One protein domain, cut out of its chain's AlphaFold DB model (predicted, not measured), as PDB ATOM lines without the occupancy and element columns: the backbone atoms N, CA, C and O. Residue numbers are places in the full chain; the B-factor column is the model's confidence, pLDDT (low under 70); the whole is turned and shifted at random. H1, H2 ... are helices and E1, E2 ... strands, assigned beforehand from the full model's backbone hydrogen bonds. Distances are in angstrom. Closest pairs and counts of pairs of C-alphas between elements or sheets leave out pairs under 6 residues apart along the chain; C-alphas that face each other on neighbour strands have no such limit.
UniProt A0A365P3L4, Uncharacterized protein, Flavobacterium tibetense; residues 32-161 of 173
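Overview. This is residues 32 to 161 of the 173 residues of an uncharacterized protein of Flavobacterium tibetense (UniProt A0A365P3L4). A strongly twisted sheet of five strands makes the core of this model, with the helix H1 packed slantwise on one face. The short helix H2 sits off the sheet near the end of H1, and H3 only grazes the sheet, while residues 41 to 70 form a long stretch with no named element. The printed part has 130 residues, with three named helices and five named strands in the order E1 H1 H2 E2 H3 E3 E4 E5, and the mixed sheet runs E1 E5 E4 E3 E2. The class is mixed, helices and strands, with under half of the residues, 55 of 130, in named elements. The whole is compact, with a radius of gyration of the C-alphas of 14.6 A and spans of 43 by 34 by 23 A.

Arrangement. The strands E3, residues 126 to 131, E4, residues 143 to 148, and E5, residues 153 to 160, form a meander, each the antiparallel neighbour of the one before. E3 and E4 are a hairpin, with N 128 and O 146 within hydrogen-bond range at 2.8 A. E4 and E5 are a hairpin too, with N 145 and O 158 at 2.8 A, and E5 bends by 52 degrees at residue 157. The edge strand E1, residues 38 to 40, is parallel to E5, with N 154 and O 38 at 2.7 A. The other edge strand, E2, residues 97 to 100, is antiparallel to E3, with N 98 and O 129 at 2.9 A. The helix H1, residues 71 to 83, is on the sheet at a height of 8.4 A, which gives two layers, a helix on one face of a sheet. It is only just over E4 and E3, with 3 of its C-alphas falling on each, and runs slantwise to the strands, at 49 degrees to E3 on the local plane. The closest C-alphas of H1 and E1 are those of Cys 83 and Phe 38, 5.7 A apart. H2, residues 87 to 90, is close to H1 but not clearly touching, with C-alphas 82 and 90 closest at 6.3 A. H3, residues 104 to 114, only grazes the sheet with its residues 106 to 113, and is apart from H1. In H1 and H3 every O i to N i+4 pair is within hydrogen-bond range; H2 is too short for one, and its 1 pair of O i to N i+3 is within range.

Along the chain. E5 measures 20.7 A from first to last C-alpha, H1 18.0 A, E3 16.4 A, E4 16.1 A, H3 15.3 A, E2 9.4 A, E1 6.9 A and H2 4.9 A. E1 begins at C-alpha 38, (7.830, -35.586, 24.703), H1 at C-alpha 71, (24.546, -42.969, 33.213), and E5 ends at C-alpha 160, (22.649, -50.898, 26.160).

Size, cuts and confidence. The C-alphas farthest apart are those of Asp 67 and Lys 120, 43.7 A. The printed part has no cut. The links E1 to H1, H3 to E3 and E3 to E4 are long. Mean pLDDT of the printed part is 83.7, and it is under 70 at residues 112 to 119, 121 to 122 and 135 to 139.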
ATOM      1  N   ILE A  32       5.994 -35.049  13.607       88.19
ATOM      2  CA  ILE A  32       5.810 -33.618  13.361       88.19
ATOM      3  C   ILE A  32       7.165 -32.910  13.469       88.19
ATOM      4  O   ILE A  32       7.610 -32.538  14.554       88.19
ATOM      5  N   GLU A  33       7.817 -32.678  12.331       87.56
ATOM      6  CA  GLU A  33       9.196 -32.158  12.264       87.56
ATOM      7  C   GLU A  33       9.420 -30.834  13.022       87.56
ATOM      8  O   GLU A  33      10.465 -30.624  13.633       87.56
ATOM      9  N   LYS A  34       8.426 -29.939  13.040       90.00
ATOM     10  CA  LYS A  34       8.554 -28.605  13.654       90.00
ATOM     11  C   LYS A  34       8.141 -28.538  15.128       90.00
ATOM     12  O   LYS A  34       8.124 -27.443  15.686       90.00
ATOM     13  N   SER A  35       7.791 -29.668  15.738       88.38
ATOM     14  CA  SER A  35       7.337 -29.732  17.129       88.38
ATOM     15  C   SER A  35       8.434 -30.260  18.057       88.38
ATOM     16  O   SER A  35       9.383 -30.909  17.610       88.38
ATOM     17  N   SER A  36       8.321 -29.961  19.350       90.94
ATOM     18  CA  SER A  36       9.155 -30.561  20.392       90.94
ATOM     19  C   SER A  36       8.830 -32.044  20.575       90.94
ATOM     20  O   SER A  36       7.792 -32.539  20.128       90.94
ATOM     21  N   LEU A  37       9.739 -32.755  21.233       91.19
ATOM     22  CA  LEU A  37       9.560 -34.152  21.614       91.19
ATOM     23  C   LEU A  37       9.065 -34.241  23.056       91.19
ATOM     24  O   LEU A  37       9.503 -33.473  23.914       91.19
ATOM     25  N   PHE A  38       8.229 -35.229  23.340       90.12
ATOM     26  CA  PHE A  38       7.830 -35.586  24.703       90.12
ATOM     27  C   PHE A  38       8.433 -36.928  25.069       90.12
ATOM     28  O   PHE A  38       8.855 -37.667  24.188       90.12
ATOM     29  N   ILE A  39       8.481 -37.254  26.354       92.38
ATOM     30  CA  ILE A  39       8.960 -38.558  26.794       92.38
ATOM     31  C   ILE A  39       7.890 -39.267  27.611       92.38
ATOM     32  O   ILE A  39       7.265 -38.664  28.483       92.38
ATOM     33  N   SER A  40       7.703 -40.547  27.321       91.56
ATOM     34  CA  SER A  40       6.936 -41.482  28.126       91.56
ATOM     35  C   SER A  40       7.838 -42.626  28.583       91.56
ATOM     36  O   SER A  40       8.672 -43.147  27.837       91.56
ATOM     37  N   TYR A  41       7.632 -43.023  29.835       90.75
ATOM     38  CA  TYR A  41       8.319 -44.132  30.488       90.75
ATOM     39  C   TYR A  41       7.422 -45.371  30.615       90.75
ATOM     40  O   TYR A  41       7.762 -46.293  31.350       90.75
ATOM     41  N   ASP A  42       6.300 -45.420  29.888       87.06
ATOM     42  CA  ASP A  42       5.307 -46.503  29.966       87.06
ATOM     43  C   ASP A  42       5.873 -47.906  29.707       87.06
ATOM     44  O   ASP A  42       5.273 -48.890  30.132       87.06
ATOM     45  N   TYR A  43       6.996 -47.993  28.988       84.44
ATOM     46  CA  TYR A  43       7.652 -49.242  28.594       84.44
ATOM     47  C   TYR A  43       8.988 -49.484  29.306       84.44
ATOM     48  O   TYR A  43       9.632 -50.500  29.059       84.44
ATOM     49  N   LEU A  44       9.397 -48.587  30.212       84.44
ATOM     50  CA  LEU A  44      10.735 -48.582  30.814       84.44
ATOM     51  C   LEU A  44      11.074 -49.883  31.560       84.44
ATOM     52  O   LEU A  44      12.232 -50.284  31.610       84.44
ATOM     53  N   LEU A  45      10.063 -50.516  32.161       80.94
ATOM     54  CA  LEU A  45      10.203 -51.708  33.002       80.94
ATOM     55  C   LEU A  45       9.644 -52.975  32.347       80.94
ATOM     56  O   LEU A  45       9.476 -53.987  33.023       80.94
ATOM     57  N   ASN A  46       9.353 -52.934  31.045       77.94
ATOM     58  CA  ASN A  46       8.888 -54.114  30.318       77.94
ATOM     59  C   ASN A  46      10.032 -55.075  29.958       77.94
ATOM     60  O   ASN A  46       9.771 -56.156  29.440       77.94
ATOM     61  N   ASP A  47      11.278 -54.676  30.210       73.19
ATOM     62  CA  ASP A  47      12.470 -55.483  29.995       73.19
ATOM     63  C   ASP A  47      13.078 -55.928  31.333       73.19
ATOM     64  O   ASP A  47      13.467 -55.100  32.167       73.19
ATOM     65  N   ASP A  48      13.177 -57.242  31.523       73.50
ATOM     66  CA  ASP A  48      13.850 -57.908  32.640       73.50
ATOM     67  C   ASP A  48      15.221 -58.492  32.243       73.50
ATOM     68  O   ASP A  48      15.864 -59.188  33.032       73.50
ATOM     69  N   SER A  49      15.695 -58.187  31.031       81.19
ATOM     70  CA  SER A  49      16.989 -58.635  30.524       81.19
ATOM     71  C   SER A  49      18.164 -57.786  31.028       81.19
ATOM     72  O   SER A  49      18.026 -56.842  31.808       81.19
ATOM     73  N   GLU A  50      19.369 -58.094  30.535       79.44
ATOM     74  CA  GLU A  50      20.565 -57.289  30.806       79.44
ATOM     75  C   GLU A  50      20.499 -55.851  30.255       79.44
ATOM     76  O   GLU A  50      21.327 -55.021  30.641       79.44
ATOM     77  N   PHE A  51      19.525 -55.551  29.385       84.75
ATOM     78  CA  PHE A  51      19.278 -54.214  28.838       84.75
ATOM     79  C   PHE A  51      18.289 -53.381  29.668       84.75
ATOM     80  O   PHE A  51      17.958 -52.249  29.302       84.75
ATOM     81  N   SER A  52      17.843 -53.919  30.802       84.50
ATOM     82  CA  SER A  52      16.900 -53.256  31.690       84.50
ATOM     83  C   SER A  52      17.505 -52.007  32.333       84.50
ATOM     84  O   SER A  52      18.674 -51.971  32.728       84.50
ATOM     85  N   PHE A  53      16.668 -50.996  32.559       87.94
ATOM     86  CA  PHE A  53      17.021 -49.809  33.350       87.94
ATOM     87  C   PHE A  53      17.212 -50.102  34.845       87.94
ATOM     88  O   PHE A  53      17.679 -49.242  35.595       87.94
ATOM     89  N   ASN A  54      16.892 -51.323  35.283       86.81
ATOM     90  CA  ASN A  54      17.221 -51.821  36.618       86.81
ATOM     91  C   ASN A  54      18.667 -52.333  36.729       86.81
ATOM     92  O   ASN A  54      19.100 -52.689  37.822       86.81
ATOM     93  N   SER A  55      19.419 -52.377  35.625       84.81
ATOM     94  CA  SER A  55      20.822 -52.793  35.621       84.81
ATOM     95  C   SER A  55      21.672 -51.892  36.523       84.81
ATOM     96  O   SER A  55      21.639 -50.666  36.397       84.81
ATOM     97  N   GLU A  56      22.492 -52.493  37.393       86.88
ATOM     98  CA  GLU A  56      23.399 -51.767  38.301       86.88
ATOM     99  C   GLU A  56      24.309 -50.790  37.536       86.88
ATOM    100  O   GLU A  56      24.529 -49.659  37.971       86.88
ATOM    101  N   ASN A  57      24.708 -51.174  36.319       86.56
ATOM    102  CA  ASN A  57      25.500 -50.373  35.387       86.56
ATOM    103  C   ASN A  57      24.949 -48.968  35.115       86.56
ATOM    104  O   ASN A  57      25.728 -48.078  34.759       86.56
ATOM    105  N   PHE A  58      23.631 -48.773  35.220       88.75
ATOM    106  CA  PHE A  58      22.984 -47.485  34.975       88.75
ATOM    107  C   PHE A  58      23.214 -46.489  36.125       88.75
ATOM    108  O   PHE A  58      23.224 -45.270  35.918       88.75
ATOM    109  N   TYR A  59      23.458 -47.011  37.329       88.19
ATOM    110  CA  TYR A  59      23.624 -46.255  38.572       88.19
ATOM    111  C   TYR A  59      25.087 -46.136  39.016       88.19
ATOM    112  O   TYR A  59      25.396 -45.420  39.971       88.19
ATOM    113  N   GLU A  60      26.008 -46.799  38.324       86.25
ATOM    114  CA  GLU A  60      27.433 -46.732  38.619       86.25
ATOM    115  C   GLU A  60      28.086 -45.445  38.090       86.25
ATOM    116  O   GLU A  60      27.787 -44.940  37.004       86.25
ATOM    117  N   LYS A  61      29.047 -44.919  38.856       84.38
ATOM    118  CA  LYS A  61      29.864 -43.756  38.476       84.38
ATOM    119  C   LYS A  61      31.096 -44.221  37.709       84.38
ATOM    120  O   LYS A  61      32.187 -44.336  38.267       84.38
ATOM    121  N   HIS A  62      30.905 -44.528  36.433       72.62
ATOM    122  CA  HIS A  62      31.963 -45.047  35.561       72.62
ATOM    123  C   HIS A  62      32.248 -44.164  34.347       72.62
ATOM    124  O   HIS A  62      32.905 -44.619  33.414       72.62
ATOM    125  N   SER A  63      31.771 -42.916  34.351       73.75
ATOM    126  CA  SER A  63      32.024 -42.013  33.237       73.75
ATOM    127  C   SER A  63      33.433 -41.418  33.268       73.75
ATOM    128  O   SER A  63      33.841 -40.837  34.268       73.75
ATOM    129  N   GLU A  64      34.136 -41.508  32.140       74.56
ATOM    130  CA  GLU A  64      35.393 -40.796  31.867       74.56
ATOM    131  C   GLU A  64      35.183 -39.332  31.474       74.56
ATOM    132  O   GLU A  64      36.040 -38.491  31.722       74.56
ATOM    133  N   PHE A  65      34.060 -39.025  30.825       77.19
ATOM    134  CA  PHE A  65      33.765 -37.679  30.324       77.19
ATOM    135  C   PHE A  65      32.971 -36.823  31.311       77.19
ATOM    136  O   PHE A  65      32.908 -35.601  31.169       77.19
ATOM    137  N   HIS A  66      32.339 -37.456  32.298       80.00
ATOM    138  CA  HIS A  66      31.458 -36.810  33.255       80.00
ATOM    139  C   HIS A  66      31.829 -37.224  34.685       80.00
ATOM    140  O   HIS A  66      31.253 -38.156  35.252       80.00
ATOM    141  N   ASP A  67      32.778 -36.499  35.280       81.25
ATOM    142  CA  ASP A  67      33.279 -36.762  36.631       81.25
ATOM    143  C   ASP A  67      32.153 -36.934  37.658       81.25
ATOM    144  O   ASP A  67      31.275 -36.082  37.809       81.25
ATOM    145  N   ASN A  68      32.208 -38.038  38.409       83.88
ATOM    146  CA  ASN A  68      31.267 -38.385  39.481       83.88
ATOM    147  C   ASN A  68      29.790 -38.495  39.071       83.88
ATOM    148  O   ASN A  68      28.918 -38.496  39.950       83.88
ATOM    149  N   ARG A  69      29.498 -38.637  37.775       87.75
ATOM    150  CA  ARG A  69      28.137 -38.804  37.263       87.75
ATOM    151  C   ARG A  69      27.858 -40.239  36.824       87.75
ATOM    152  O   ARG A  69      28.731 -40.936  36.312       87.75
ATOM    153  N   THR A  70      26.619 -40.664  37.035       90.50
ATOM    154  CA  THR A  70      26.084 -41.961  36.588       90.50
ATOM    155  C   THR A  70      25.448 -41.834  35.203       90.50
ATOM    156  O   THR A  70      24.959 -40.748  34.870       90.50
ATOM    157  N   ASP A  71      25.304 -42.939  34.474       90.44
ATOM    158  CA  ASP A  71      24.546 -42.969  33.213       90.44
ATOM    159  C   ASP A  71      23.098 -42.473  33.399       90.44
ATOM    160  O   ASP A  71      22.625 -41.696  32.571       90.44
ATOM    161  N   TYR A  72      22.445 -42.794  34.526       91.50
ATOM    162  CA  TYR A  72      21.127 -42.265  34.914       91.50
ATOM    163  C   TYR A  72      21.060 -40.733  34.839       91.50
ATOM    164  O   TYR A  72      20.265 -40.156  34.100       91.50
ATOM    165  N   GLN A  73      21.935 -40.047  35.573       92.25
ATOM    166  CA  GLN A  73      21.961 -38.582  35.610       92.25
ATOM    167  C   GLN A  73      22.203 -37.973  34.228       92.25
ATOM    168  O   GLN A  73      21.663 -36.918  33.910       92.25
ATOM    169  N   ILE A  74      23.064 -38.591  33.425       91.81
ATOM    170  CA  ILE A  74      23.448 -38.077  32.104       91.81
ATOM    171  C   ILE A  74      22.319 -38.294  31.097       91.81
ATOM    172  O   ILE A  74      22.035 -37.416  30.283       91.81
ATOM    173  N   TYR A  75      21.631 -39.427  31.200       93.81
ATOM    174  CA  TYR A  75      20.431 -39.718  30.437       93.81
ATOM    175  C   TYR A  75      19.342 -38.658  30.654       93.81
ATOM    176  O   TYR A  75      18.849 -38.095  29.675       93.81
ATOM    177  N   PHE A  76      19.019 -38.311  31.903       93.19
ATOM    178  CA  PHE A  76      17.985 -37.305  32.183       93.19
ATOM    179  C   PHE A  76      18.349 -35.903  31.673       93.19
ATOM    180  O   PHE A  76      17.482 -35.207  31.140       93.19
ATOM    181  N   ASP A  77      19.621 -35.501  31.751       93.00
ATOM    182  CA  ASP A  77      20.077 -34.236  31.156       93.00
ATOM    183  C   ASP A  77      19.901 -34.228  29.631       93.00
ATOM    184  O   ASP A  77      19.431 -33.242  29.055       93.00
ATOM    185  N   LYS A  78      20.239 -35.342  28.972       92.88
ATOM    186  CA  LYS A  78      20.081 -35.494  27.522       92.88
ATOM    187  C   LYS A  78      18.624 -35.457  27.109       92.88
ATOM    188  O   LYS A  78      18.282 -34.695  26.209       92.88
ATOM    189  N   VAL A  79      17.765 -36.213  27.787       93.94
ATOM    190  CA  VAL A  79      16.315 -36.189  27.560       93.94
ATOM    191  C   VAL A  79      15.774 -34.774  27.699       93.94
ATOM    192  O   VAL A  79      15.065 -34.306  26.814       93.94
ATOM    193  N   LYS A  80      16.150 -34.055  28.762       93.81
ATOM    194  CA  LYS A  80      15.718 -32.668  28.960       93.81
ATOM    195  C   LYS A  80      16.130 -31.778  27.787       93.81
ATOM    196  O   LYS A  80      15.302 -31.019  27.288       93.81
ATOM    197  N   SER A  81      17.379 -31.875  27.335       92.94
ATOM    198  CA  SER A  81      17.878 -31.118  26.178       92.94
ATOM    199  C   SER A  81      17.123 -31.462  24.889       92.94
ATOM    200  O   SER A  81      16.717 -30.564  24.150       92.94
ATOM    201  N   ILE A  82      16.904 -32.755  24.639       93.94
ATOM    202  CA  ILE A  82      16.186 -33.284  23.474       93.94
ATOM    203  C   ILE A  82      14.737 -32.777  23.462       93.94
ATOM    204  O   ILE A  82      14.301 -32.193  22.474       93.94
ATOM    205  N   CYS A  83      14.008 -32.923  24.569       92.75
ATOM    206  CA  CYS A  83      12.607 -32.511  24.683       92.75
ATOM    207  C   CYS A  83      12.409 -30.988  24.691       92.75
ATOM    208  O   CYS A  83      11.329 -30.505  24.365       92.75
ATOM    209  N   SER A  84      13.446 -30.215  25.027       91.62
ATOM    210  CA  SER A  84      13.400 -28.744  24.970       91.62
ATOM    211  C   SER A  84      13.675 -28.186  23.569       91.62
ATOM    212  O   SER A  84      13.645 -26.971  23.374       91.62
ATOM    213  N   THR A  85      13.958 -29.054  22.596       91.06
ATOM    214  CA  THR A  85      14.356 -28.688  21.235       91.06
ATOM    215  C   THR A  85      13.359 -29.262  20.222       91.06
ATOM    216  O   THR A  85      12.708 -30.277  20.467       91.06
ATOM    217  N   ARG A  86      13.212 -28.609  19.063       92.38
ATOM    218  CA  ARG A  86      12.379 -29.115  17.960       92.38
ATOM    219  C   ARG A  86      12.981 -30.369  17.330       92.38
ATOM    220  O   ARG A  86      14.203 -30.470  17.210       92.38
ATOM    221  N   PHE A  87      12.127 -31.283  16.876       92.81
ATOM    222  CA  PHE A  87      12.560 -32.554  16.297       92.81
ATOM    223  C   PHE A  87      13.487 -32.376  15.092       92.81
ATOM    224  O   PHE A  87      14.528 -33.024  15.043       92.81
ATOM    225  N   ASP A  88      13.171 -31.467  14.169       93.44
ATOM    226  CA  ASP A  88      14.003 -31.174  12.995       93.44
ATOM    227  C   ASP A  88      15.454 -30.811  13.353       93.44
ATOM    228  O   ASP A  88      16.386 -31.174  12.636       93.44
ATOM    229  N   THR A  89      15.644 -30.133  14.481       93.81
ATOM    230  CA  THR A  89      16.947 -29.728  15.012       93.81
ATOM    231  C   THR A  89      17.616 -30.887  15.750       93.81
ATOM    232  O   THR A  89      18.784 -31.182  15.504       93.81
ATOM    233  N   VAL A  90      16.874 -31.609  16.597       92.88
ATOM    234  CA  VAL A  90      17.375 -32.801  17.309       92.88
ATOM    235  C   VAL A  90      17.853 -33.872  16.327       92.88
ATOM    236  O   VAL A  90      18.913 -34.460  16.513       92.88
ATOM    237  N   LYS A  91      17.108 -34.102  15.245       91.56
ATOM    238  CA  LYS A  91      17.423 -35.085  14.200       91.56
ATOM    239  C   LYS A  91      18.727 -34.770  13.459       91.56
ATOM    240  O   LYS A  91      19.343 -35.678  12.903       91.56
ATOM    241  N   GLN A  92      19.145 -33.503  13.437       91.62
ATOM    242  CA  GLN A  92      20.426 -33.078  12.866       91.62
ATOM    243  C   GLN A  92      21.595 -33.295  13.838       91.62
ATOM    244  O   GLN A  92      22.727 -33.495  13.392       91.62
ATOM    245  N   ASP A  93      21.335 -33.325  15.148       88.12
ATOM    246  CA  ASP A  93      22.321 -33.654  16.179       88.12
ATOM    247  C   ASP A  93      22.540 -35.170  16.279       88.12
ATOM    248  O   ASP A  93      22.215 -35.840  17.263       88.12
ATOM    249  N   THR A  94      23.163 -35.708  15.232       84.19
ATOM    250  CA  THR A  94      23.512 -37.131  15.147       84.19
ATOM    251  C   THR A  94      24.536 -37.573  16.192       84.19
ATOM    252  O   THR A  94      24.809 -38.769  16.295       84.19
ATOM    253  N   PHE A  95      25.113 -36.654  16.971       82.38
ATOM    254  CA  PHE A  95      25.940 -37.029  18.108       82.38
ATOM    255  C   PHE A  95      25.049 -37.496  19.254       82.38
ATOM    256  O   PHE A  95      25.223 -38.604  19.743       82.38
ATOM    257  N   ASN A  96      24.053 -36.716  19.662       85.69
ATOM    258  CA  ASN A  96      23.261 -37.057  20.846       85.69
ATOM    259  C   ASN A  96      22.033 -37.921  20.553       85.69
ATOM    260  O   ASN A  96      21.615 -38.676  21.434       85.69
ATOM    261  N   PHE A  97      21.475 -37.828  19.346       92.12
ATOM    262  CA  PHE A  97      20.223 -38.475  18.973       92.12
ATOM    263  C   PHE A  97      20.289 -39.014  17.543       92.12
ATOM    264  O   PHE A  97      20.656 -38.309  16.605       92.12
ATOM    265  N   LYS A  98      19.891 -40.269  17.342       92.50
ATOM    266  CA  LYS A  98      19.806 -40.867  16.005       92.50
ATOM    267  C   LYS A  98      18.473 -41.544  15.811       92.50
ATOM    268  O   LYS A  98      18.039 -42.286  16.679       92.50
ATOM    269  N   VAL A  99      17.891 -41.375  14.630       90.06
ATOM    270  CA  VAL A  99      16.873 -42.301  14.133       90.06
ATOM    271  C   VAL A  99      17.607 -43.500  13.536       90.06
ATOM    272  O   VAL A  99      18.479 -43.330  12.681       90.06
ATOM    273  N   VAL A 100      17.296 -44.704  14.010       88.44
ATOM    274  CA  VAL A 100      18.000 -45.942  13.655       88.44
ATOM    275  C   VAL A 100      17.071 -46.924  12.952       88.44
ATOM    276  O   VAL A 100      15.867 -46.965  13.195       88.44
ATOM    277  N   SER A 101      17.639 -47.742  12.066       83.12
ATOM    278  CA  SER A 101      16.916 -48.839  11.428       83.12
ATOM    279  C   SER A 101      16.982 -50.113  12.273       83.12
ATOM    280  O   SER A 101      17.954 -50.374  12.985       83.12
ATOM    281  N   LEU A 102      15.940 -50.940  12.177       80.81
ATOM    282  CA  LEU A 102      15.869 -52.220  12.878       80.81
ATOM    283  C   LEU A 102      16.868 -53.237  12.307       80.81
ATOM    284  O   LEU A 102      16.668 -53.745  11.199       80.81
ATOM    285  N   ASN A 103      17.886 -53.605  13.088       79.75
ATOM    286  CA  ASN A 103      18.754 -54.748  12.791       79.75
ATOM    287  C   ASN A 103      18.159 -56.066  13.350       79.75
ATOM    288  O   ASN A 103      17.119 -56.066  14.012       79.75
ATOM    289  N   LYS A 104      18.807 -57.208  13.076       78.31
ATOM    290  CA  LYS A 104      18.334 -58.528  13.534       78.31
ATOM    291  C   LYS A 104      18.247 -58.622  15.064       78.31
ATOM    292  O   LYS A 104      17.206 -59.022  15.573       78.31
ATOM    293  N   ASN A 105      19.298 -58.216  15.774       78.38
ATOM    294  CA  ASN A 105      19.358 -58.297  17.236       78.38
ATOM    295  C   ASN A 105      18.283 -57.416  17.889       78.38
ATOM    296  O   ASN A 105      17.594 -57.848  18.799       78.38
ATOM    297  N   PHE A 106      18.079 -56.198  17.387       77.56
ATOM    298  CA  PHE A 106      17.069 -55.278  17.892       77.56
ATOM    299  C   PHE A 106      15.661 -55.842  17.691       77.56
ATOM    300  O   PHE A 106      14.835 -55.771  18.593       77.56
ATOM    301  N   ARG A 107      15.395 -56.494  16.550       79.44
ATOM    302  CA  ARG A 107      14.134 -57.227  16.343       79.44
ATOM    303  C   ARG A 107      13.958 -58.373  17.337       79.44
ATOM    304  O   ARG A 107      12.835 -58.606  17.759       79.44
ATOM    305  N   GLU A 108      15.020 -59.095  17.685       76.88
ATOM    306  CA  GLU A 108      14.964 -60.171  18.686       76.88
ATOM    307  C   GLU A 108      14.658 -59.624  20.085       76.88
ATOM    308  O   GLU A 108      13.763 -60.136  20.749       76.88
ATOM    309  N   VAL A 109      15.309 -58.531  20.493       75.56
ATOM    310  CA  VAL A 109      15.018 -57.871  21.775       75.56
ATOM    311  C   VAL A 109      13.572 -57.350  21.804       75.56
ATOM    312  O   VAL A 109      12.843 -57.597  22.759       75.56
ATOM    313  N   LEU A 110      13.104 -56.710  20.727       77.75
ATOM    314  CA  LEU A 110      11.719 -56.236  20.622       77.75
ATOM    315  C   LEU A 110      10.690 -57.370  20.669       77.75
ATOM    316  O   LEU A 110       9.624 -57.192  21.253       77.75
ATOM    317  N   LYS A 111      10.995 -58.526  20.069       75.06
ATOM    318  CA  LYS A 111      10.139 -59.718  20.130       75.06
ATOM    319  C   LYS A 111       9.944 -60.199  21.559       75.06
ATOM    320  O   LYS A 111       8.820 -60.512  21.923       75.06
ATOM    321  N   ASN A 112      11.016 -60.224  22.346       66.81
ATOM    322  CA  ASN A 112      10.951 -60.667  23.735       66.81
ATOM    323  C   ASN A 112      10.095 -59.727  24.596       66.81
ATOM    324  O   ASN A 112       9.390 -60.198  25.479       66.81
ATOM    325  N   VAL A 113      10.116 -58.420  24.312       64.25
ATOM    326  CA  VAL A 113       9.380 -57.417  25.102       64.25
ATOM    327  C   VAL A 113       7.923 -57.252  24.680       64.25
ATOM    328  O   VAL A 113       7.059 -57.033  25.525       64.25
ATOM    329  N   TYR A 114       7.633 -57.329  23.382       64.81
ATOM    330  CA  TYR A 114       6.294 -57.048  22.859       64.81
ATOM    331  C   TYR A 114       5.516 -58.293  22.412       64.81
ATOM    332  O   TYR A 114       4.380 -58.149  21.969       64.81
ATOM    333  N   ASP A 115       6.105 -59.490  22.499       62.25
ATOM    334  CA  ASP A 115       5.505 -60.764  22.060       62.25
ATOM    335  C   ASP A 115       4.951 -60.717  20.619       62.25
ATOM    336  O   ASP A 115       3.914 -61.285  20.277       62.25
ATOM    337  N   VAL A 116       5.631 -59.978  19.732       59.56
ATOM    338  CA  VAL A 116       5.142 -59.738  18.367       59.56
ATOM    339  C   VAL A 116       5.904 -60.573  17.355       59.56
ATOM    340  O   VAL A 116       7.094 -60.373  17.118       59.56
ATOM    341  N   SER A 117       5.203 -61.456  16.647       56.56
ATOM    342  CA  SER A 117       5.802 -62.289  15.596       56.56
ATOM    343  C   SER A 117       6.239 -61.509  14.336       56.56
ATOM    344  O   SER A 117       7.059 -62.017  13.564       56.56
ATOM    345  N   GLY A 118       5.819 -60.250  14.167       59.03
ATOM    346  CA  GLY A 118       6.345 -59.318  13.164       59.03
ATOM    347  C   GLY A 118       5.641 -57.955  13.155       59.03
ATOM    348  O   GLY A 118       4.456 -57.865  13.449       59.03
ATOM    349  N   PHE A 119       6.368 -56.898  12.782       62.41
ATOM    350  CA  PHE A 119       5.803 -55.568  12.535       62.41
ATOM    351  C   PHE A 119       5.581 -55.385  11.030       62.41
ATOM    352  O   PHE A 119       6.513 -55.597  10.244       62.41
ATOM    353  N   LYS A 120       4.368 -55.001  10.613       70.19
ATOM    354  CA  LYS A 120       4.155 -54.483   9.252       70.19
ATOM    355  C   LYS A 120       4.834 -53.120   9.119       70.19
ATOM    356  O   LYS A 120       5.036 -52.434  10.121       70.19
ATOM    357  N   ALA A 121       5.193 -52.724   7.900       69.00
ATOM    358  CA  ALA A 121       5.915 -51.471   7.672       69.00
ATOM    359  C   ALA A 121       5.131 -50.256   8.196       69.00
ATOM    360  O   ALA A 121       5.721 -49.378   8.818       69.00
ATOM    361  N   GLU A 122       3.807 -50.258   8.033       69.75
ATOM    362  CA  GLU A 122       2.903 -49.183   8.468       69.75
ATOM    363  C   GLU A 122       2.708 -49.148   9.996       69.75
ATOM    364  O   GLU A 122       2.267 -48.153  10.558       69.75
ATOM    365  N   GLN A 123       3.066 -50.239  10.675       74.06
ATOM    366  CA  GLN A 123       2.962 -50.423  12.127       74.06
ATOM    367  C   GLN A 123       4.329 -50.315  12.815       74.06
ATOM    368  O   GLN A 123       4.463 -50.608  14.003       74.06
ATOM    369  N   THR A 124       5.379 -49.979  12.059       78.12
ATOM    370  CA  THR A 124       6.745 -49.910  12.576       78.12
ATOM    371  C   THR A 124       7.082 -48.460  12.907       78.12
ATOM    372  O   THR A 124       7.276 -47.666  11.982       78.12
ATOM    373  N   PRO A 125       7.194 -48.088  14.193       85.69
ATOM    374  CA  PRO A 125       7.572 -46.733  14.553       85.69
ATOM    375  C   PRO A 125       9.029 -46.435  14.201       85.69
ATOM    376  O   PRO A 125       9.855 -47.331  14.006       85.69
ATOM    377  N   ALA A 126       9.361 -45.146  14.136       88.50
ATOM    378  CA  ALA A 126      10.741 -44.721  13.963       88.50
ATOM    379  C   ALA A 126      11.520 -44.992  15.257       88.50
ATOM    380  O   ALA A 126      11.256 -44.377  16.290       88.50
ATOM    381  N   PHE A 127      12.486 -45.906  15.204       90.94
ATOM    382  CA  PHE A 127      13.333 -46.213  16.352       90.94
ATOM    383  C   PHE A 127      14.426 -45.171  16.523       90.94
ATOM    384  O   PHE A 127      14.925 -44.607  15.546       90.94
ATOM    385  N   ILE A 128      14.813 -44.938  17.771       93.56
ATOM    386  CA  ILE A 128      15.799 -43.933  18.134       93.56
ATOM    387  C   ILE A 128      16.898 -44.508  19.025       93.56
ATOM    388  O   ILE A 128      16.703 -45.502  19.724       93.56
ATOM    389  N   GLU A 129      18.040 -43.833  19.021       92.94
ATOM    390  CA  GLU A 129      19.171 -44.061  19.910       92.94
ATOM    391  C   GLU A 129      19.592 -42.724  20.535       92.94
ATOM    392  O   GLU A 129      19.829 -41.750  19.818       92.94
ATOM    393  N   ILE A 130      19.711 -42.689  21.862       94.12
ATOM    394  CA  ILE A 130      20.287 -41.589  22.639       94.12
ATOM    395  C   ILE A 130      21.667 -42.032  23.121       94.12
ATOM    396  O   ILE A 130      21.793 -42.999  23.875       94.12
ATOM    397  N   LEU A 131      22.709 -41.317  22.701       90.56
ATOM    398  CA  LEU A 131      24.093 -41.647  23.037       90.56
ATOM    399  C   LEU A 131      24.493 -40.946  24.335       90.56
ATOM    400  O   LEU A 131      24.455 -39.718  24.400       90.56
ATOM    401  N   LEU A 132      24.894 -41.698  25.366       89.31
ATOM    402  CA  LEU A 132      25.171 -41.134  26.694       89.31
ATOM    403  C   LEU A 132      26.583 -40.554  26.840       89.31
ATOM    404  O   LEU A 132      26.788 -39.702  27.693       89.31
ATOM    405  N   TYR A 133      27.528 -40.943  25.981       79.25
ATOM    406  CA  TYR A 133      28.918 -40.455  25.993       79.25
ATOM    407  C   TYR A 133      29.600 -40.527  27.356       79.25
ATOM    408  O   TYR A 133      30.264 -39.585  27.768       79.25
ATOM    409  N   THR A 134      29.475 -41.658  28.052       70.75
ATOM    410  CA  THR A 134      30.176 -41.836  29.324       70.75
ATOM    411  C   THR A 134      31.540 -42.494  29.208       70.75
ATOM    412  O   THR A 134      32.335 -42.230  30.095       70.75
ATOM    413  N   ASN A 135      31.831 -43.227  28.120       66.94
ATOM    414  CA  ASN A 135      33.001 -44.106  27.923       66.94
ATOM    415  C   ASN A 135      33.398 -44.874  29.192       66.94
ATOM    416  O   ASN A 135      34.016 -44.344  30.110       66.94
ATOM    417  N   LYS A 136      33.079 -46.165  29.228       65.44
ATOM    418  CA  LYS A 136      33.447 -47.031  30.351       65.44
ATOM    419  C   LYS A 136      34.790 -47.701  30.048       65.44
ATOM    420  O   LYS A 136      34.758 -48.702  29.344       65.44
ATOM    421  N   LYS A 137      35.921 -47.167  30.545       55.78
ATOM    422  CA  LYS A 137      37.329 -47.679  30.610       55.78
ATOM    423  C   LYS A 137      37.996 -48.334  29.386       55.78
ATOM    424  O   LYS A 137      39.214 -48.263  29.268       55.78
ATOM    425  N   THR A 138      37.252 -48.957  28.485       57.62
ATOM    426  CA  THR A 138      37.690 -49.667  27.273       57.62
ATOM    427  C   THR A 138      36.545 -49.895  26.271       57.62
ATOM    428  O   THR A 138      36.788 -50.381  25.168       57.62
ATOM    429  N   ASN A 139      35.302 -49.543  26.621       60.28
ATOM    430  CA  ASN A 139      34.109 -49.755  25.808       60.28
ATOM    431  C   ASN A 139      33.560 -48.444  25.236       60.28
ATOM    432  O   ASN A 139      33.731 -47.361  25.799       60.28
ATOM    433  N   ARG A 140      32.868 -48.572  24.100       73.69
ATOM    434  CA  ARG A 140      32.102 -47.486  23.477       73.69
ATOM    435  C   ARG A 140      31.043 -46.937  24.458       73.69
ATOM    436  O   ARG A 140      30.681 -47.585  25.437       73.69
ATOM    437  N   ALA A 141      30.575 -45.718  24.195       78.56
ATOM    438  CA  ALA A 141      29.630 -45.018  25.057       78.56
ATOM    439  C   ALA A 141      28.226 -45.667  25.106       78.56
ATOM    440  O   ALA A 141      27.604 -45.772  24.044       78.56
ATOM    441  N   PRO A 142      27.688 -45.960  26.310       88.50
ATOM    442  CA  PRO A 142      26.346 -46.497  26.522       88.50
ATOM    443  C   PRO A 142      25.248 -45.776  25.746       88.50
ATOM    444  O   PRO A 142      25.325 -44.568  25.482       88.50
ATOM    445  N   ARG A 143      24.203 -46.528  25.406       91.25
ATOM    446  CA  ARG A 143      23.089 -46.058  24.576       91.25
ATOM    447  C   ARG A 143      21.760 -46.349  25.234       91.25
ATOM    448  O   ARG A 143      21.597 -47.381  25.874       91.25
ATOM    449  N   VAL A 144      20.799 -45.466  25.014       93.50
ATOM    450  CA  VAL A 144      19.396 -45.718  25.329       93.50
ATOM    451  C   VAL A 144      18.614 -45.810  24.031       93.50
ATOM    452  O   VAL A 144      18.711 -44.922  23.187       93.50
ATOM    453  N   PHE A 145      17.841 -46.877  23.870       92.62
ATOM    454  CA  PHE A 145      16.974 -47.084  22.719       92.62
ATOM    455  C   PHE A 145      15.518 -46.821  23.074       92.62
ATOM    456  O   PHE A 145      15.061 -47.078  24.188       92.62
ATOM    457  N   GLY A 146      14.784 -46.341  22.082       92.19
ATOM    458  CA  GLY A 146      13.355 -46.096  22.167       92.19
ATOM    459  C   GLY A 146      12.738 -46.002  20.782       92.19
ATOM    460  O   GLY A 146      13.377 -46.338  19.781       92.19
ATOM    461  N   PHE A 147      11.513 -45.506  20.711       91.44
ATOM    462  CA  PHE A 147      10.849 -45.195  19.451       91.44
ATOM    463  C   PHE A 147       9.988 -43.939  19.559       91.44
ATOM    464  O   PHE A 147       9.590 -43.534  20.650       91.44
ATOM    465  N   LEU A 148       9.714 -43.326  18.413       90.94
ATOM    466  CA  LEU A 148       8.785 -42.212  18.271       90.94
ATOM    467  C   LEU A 148       7.392 -42.764  17.987       90.94
ATOM    468  O   LEU A 148       7.185 -43.438  16.977       90.94
ATOM    469  N   GLY A 149       6.463 -42.492  18.893       86.81
ATOM    470  CA  GLY A 149       5.045 -42.766  18.726       86.81
ATOM    471  C   GLY A 149       4.257 -41.530  18.303       86.81
ATOM    472  O   GLY A 149       4.805 -40.538  17.816       86.81
ATOM    473  N   ASN A 150       2.947 -41.604  18.524       83.81
ATOM    474  CA  ASN A 150       2.003 -40.550  18.170       83.81
ATOM    475  C   ASN A 150       2.349 -39.225  18.872       83.81
ATOM    476  O   ASN A 150       2.870 -39.217  19.987       83.81
ATOM    477  N   ALA A 151       2.076 -38.102  18.199       82.06
ATOM    478  CA  ALA A 151       2.312 -36.747  18.713       82.06
ATOM    479  C   ALA A 151       3.748 -36.492  19.234       82.06
ATOM    480  O   ALA A 151       3.944 -35.781  20.218       82.06
ATOM    481  N   ASN A 152       4.763 -37.058  18.567       87.94
ATOM    482  CA  ASN A 152       6.182 -36.902  18.917       87.94
ATOM    483  C   ASN A 152       6.565 -37.424  20.318       87.94
ATOM    484  O   ASN A 152       7.565 -36.981  20.899       87.94
ATOM    485  N   VAL A 153       5.801 -38.366  20.876       90.44
ATOM    486  CA  VAL A 153       6.154 -39.004  22.147       90.44
ATOM    487  C   VAL A 153       7.271 -40.022  21.919       90.44
ATOM    488  O   VAL A 153       7.126 -40.966  21.147       90.44
ATOM    489  N   ILE A 154       8.394 -39.845  22.607       93.12
ATOM    490  CA  ILE A 154       9.455 -40.838  22.736       93.12
ATOM    491  C   ILE A 154       9.038 -41.854  23.793       93.12
ATOM    492  O   ILE A 154       8.855 -41.502  24.956       93.12
ATOM    493  N   TYR A 155       8.993 -43.119  23.407       91.62
ATOM    494  CA  TYR A 155       8.832 -44.249  24.310       91.62
ATOM    495  C   TYR A 155      10.174 -44.948  24.494       91.62
ATOM    496  O   TYR A 155      10.783 -45.413  23.529       91.62
ATOM    497  N   ILE A 156      10.655 -44.993  25.732       92.50
ATOM    498  CA  ILE A 156      11.967 -45.554  26.072       92.50
ATOM    499  C   ILE A 156      11.843 -47.050  26.331       92.50
ATOM    500  O   ILE A 156      10.904 -47.482  26.995       92.50
ATOM    501  N   LEU A 157      12.798 -47.817  25.802       88.88
ATOM    502  CA  LEU A 157      12.758 -49.275  25.801       88.88
ATOM    503  C   LEU A 157      13.947 -49.913  26.512       88.88
ATOM    504  O   LEU A 157      13.760 -50.682  27.443       88.88
ATOM    505  N   PHE A 158      15.165 -49.607  26.060       88.44
ATOM    506  CA  PHE A 158      16.356 -50.372  26.436       88.44
ATOM    507  C   PHE A 158      17.510 -49.464  26.820       88.44
ATOM    508  O   PHE A 158      17.691 -48.392  26.236       88.44
ATOM    509  N   TYR A 159      18.343 -49.946  27.727       91.31
ATOM    510  CA  TYR A 159      19.646 -49.398  28.049       91.31
ATOM    511  C   TYR A 159      20.717 -50.414  27.632       91.31
ATOM    512  O   TYR A 159      20.780 -51.520  28.151       91.31
ATOM    513  N   ASP A 160      21.562 -50.055  26.668       89.00
ATOM    514  CA  ASP A 160      22.649 -50.898  26.160       89.00
ATOM    515  C   ASP A 160      24.005 -50.359  26.649       89.00
ATOM    516  O   ASP A 160      24.631 -49.535  25.967       89.00
ATOM    517  N   PRO A 161      24.478 -50.792  27.833       87.06
ATOM    518  CA  PRO A 161      25.754 -50.346  28.389       87.06
ATOM    519  C   PRO A 161      26.971 -50.790  27.575       87.06
ATOM    520  O   PRO A 161      28.040 -50.197  27.717       87.06
TER     521      PRO A 161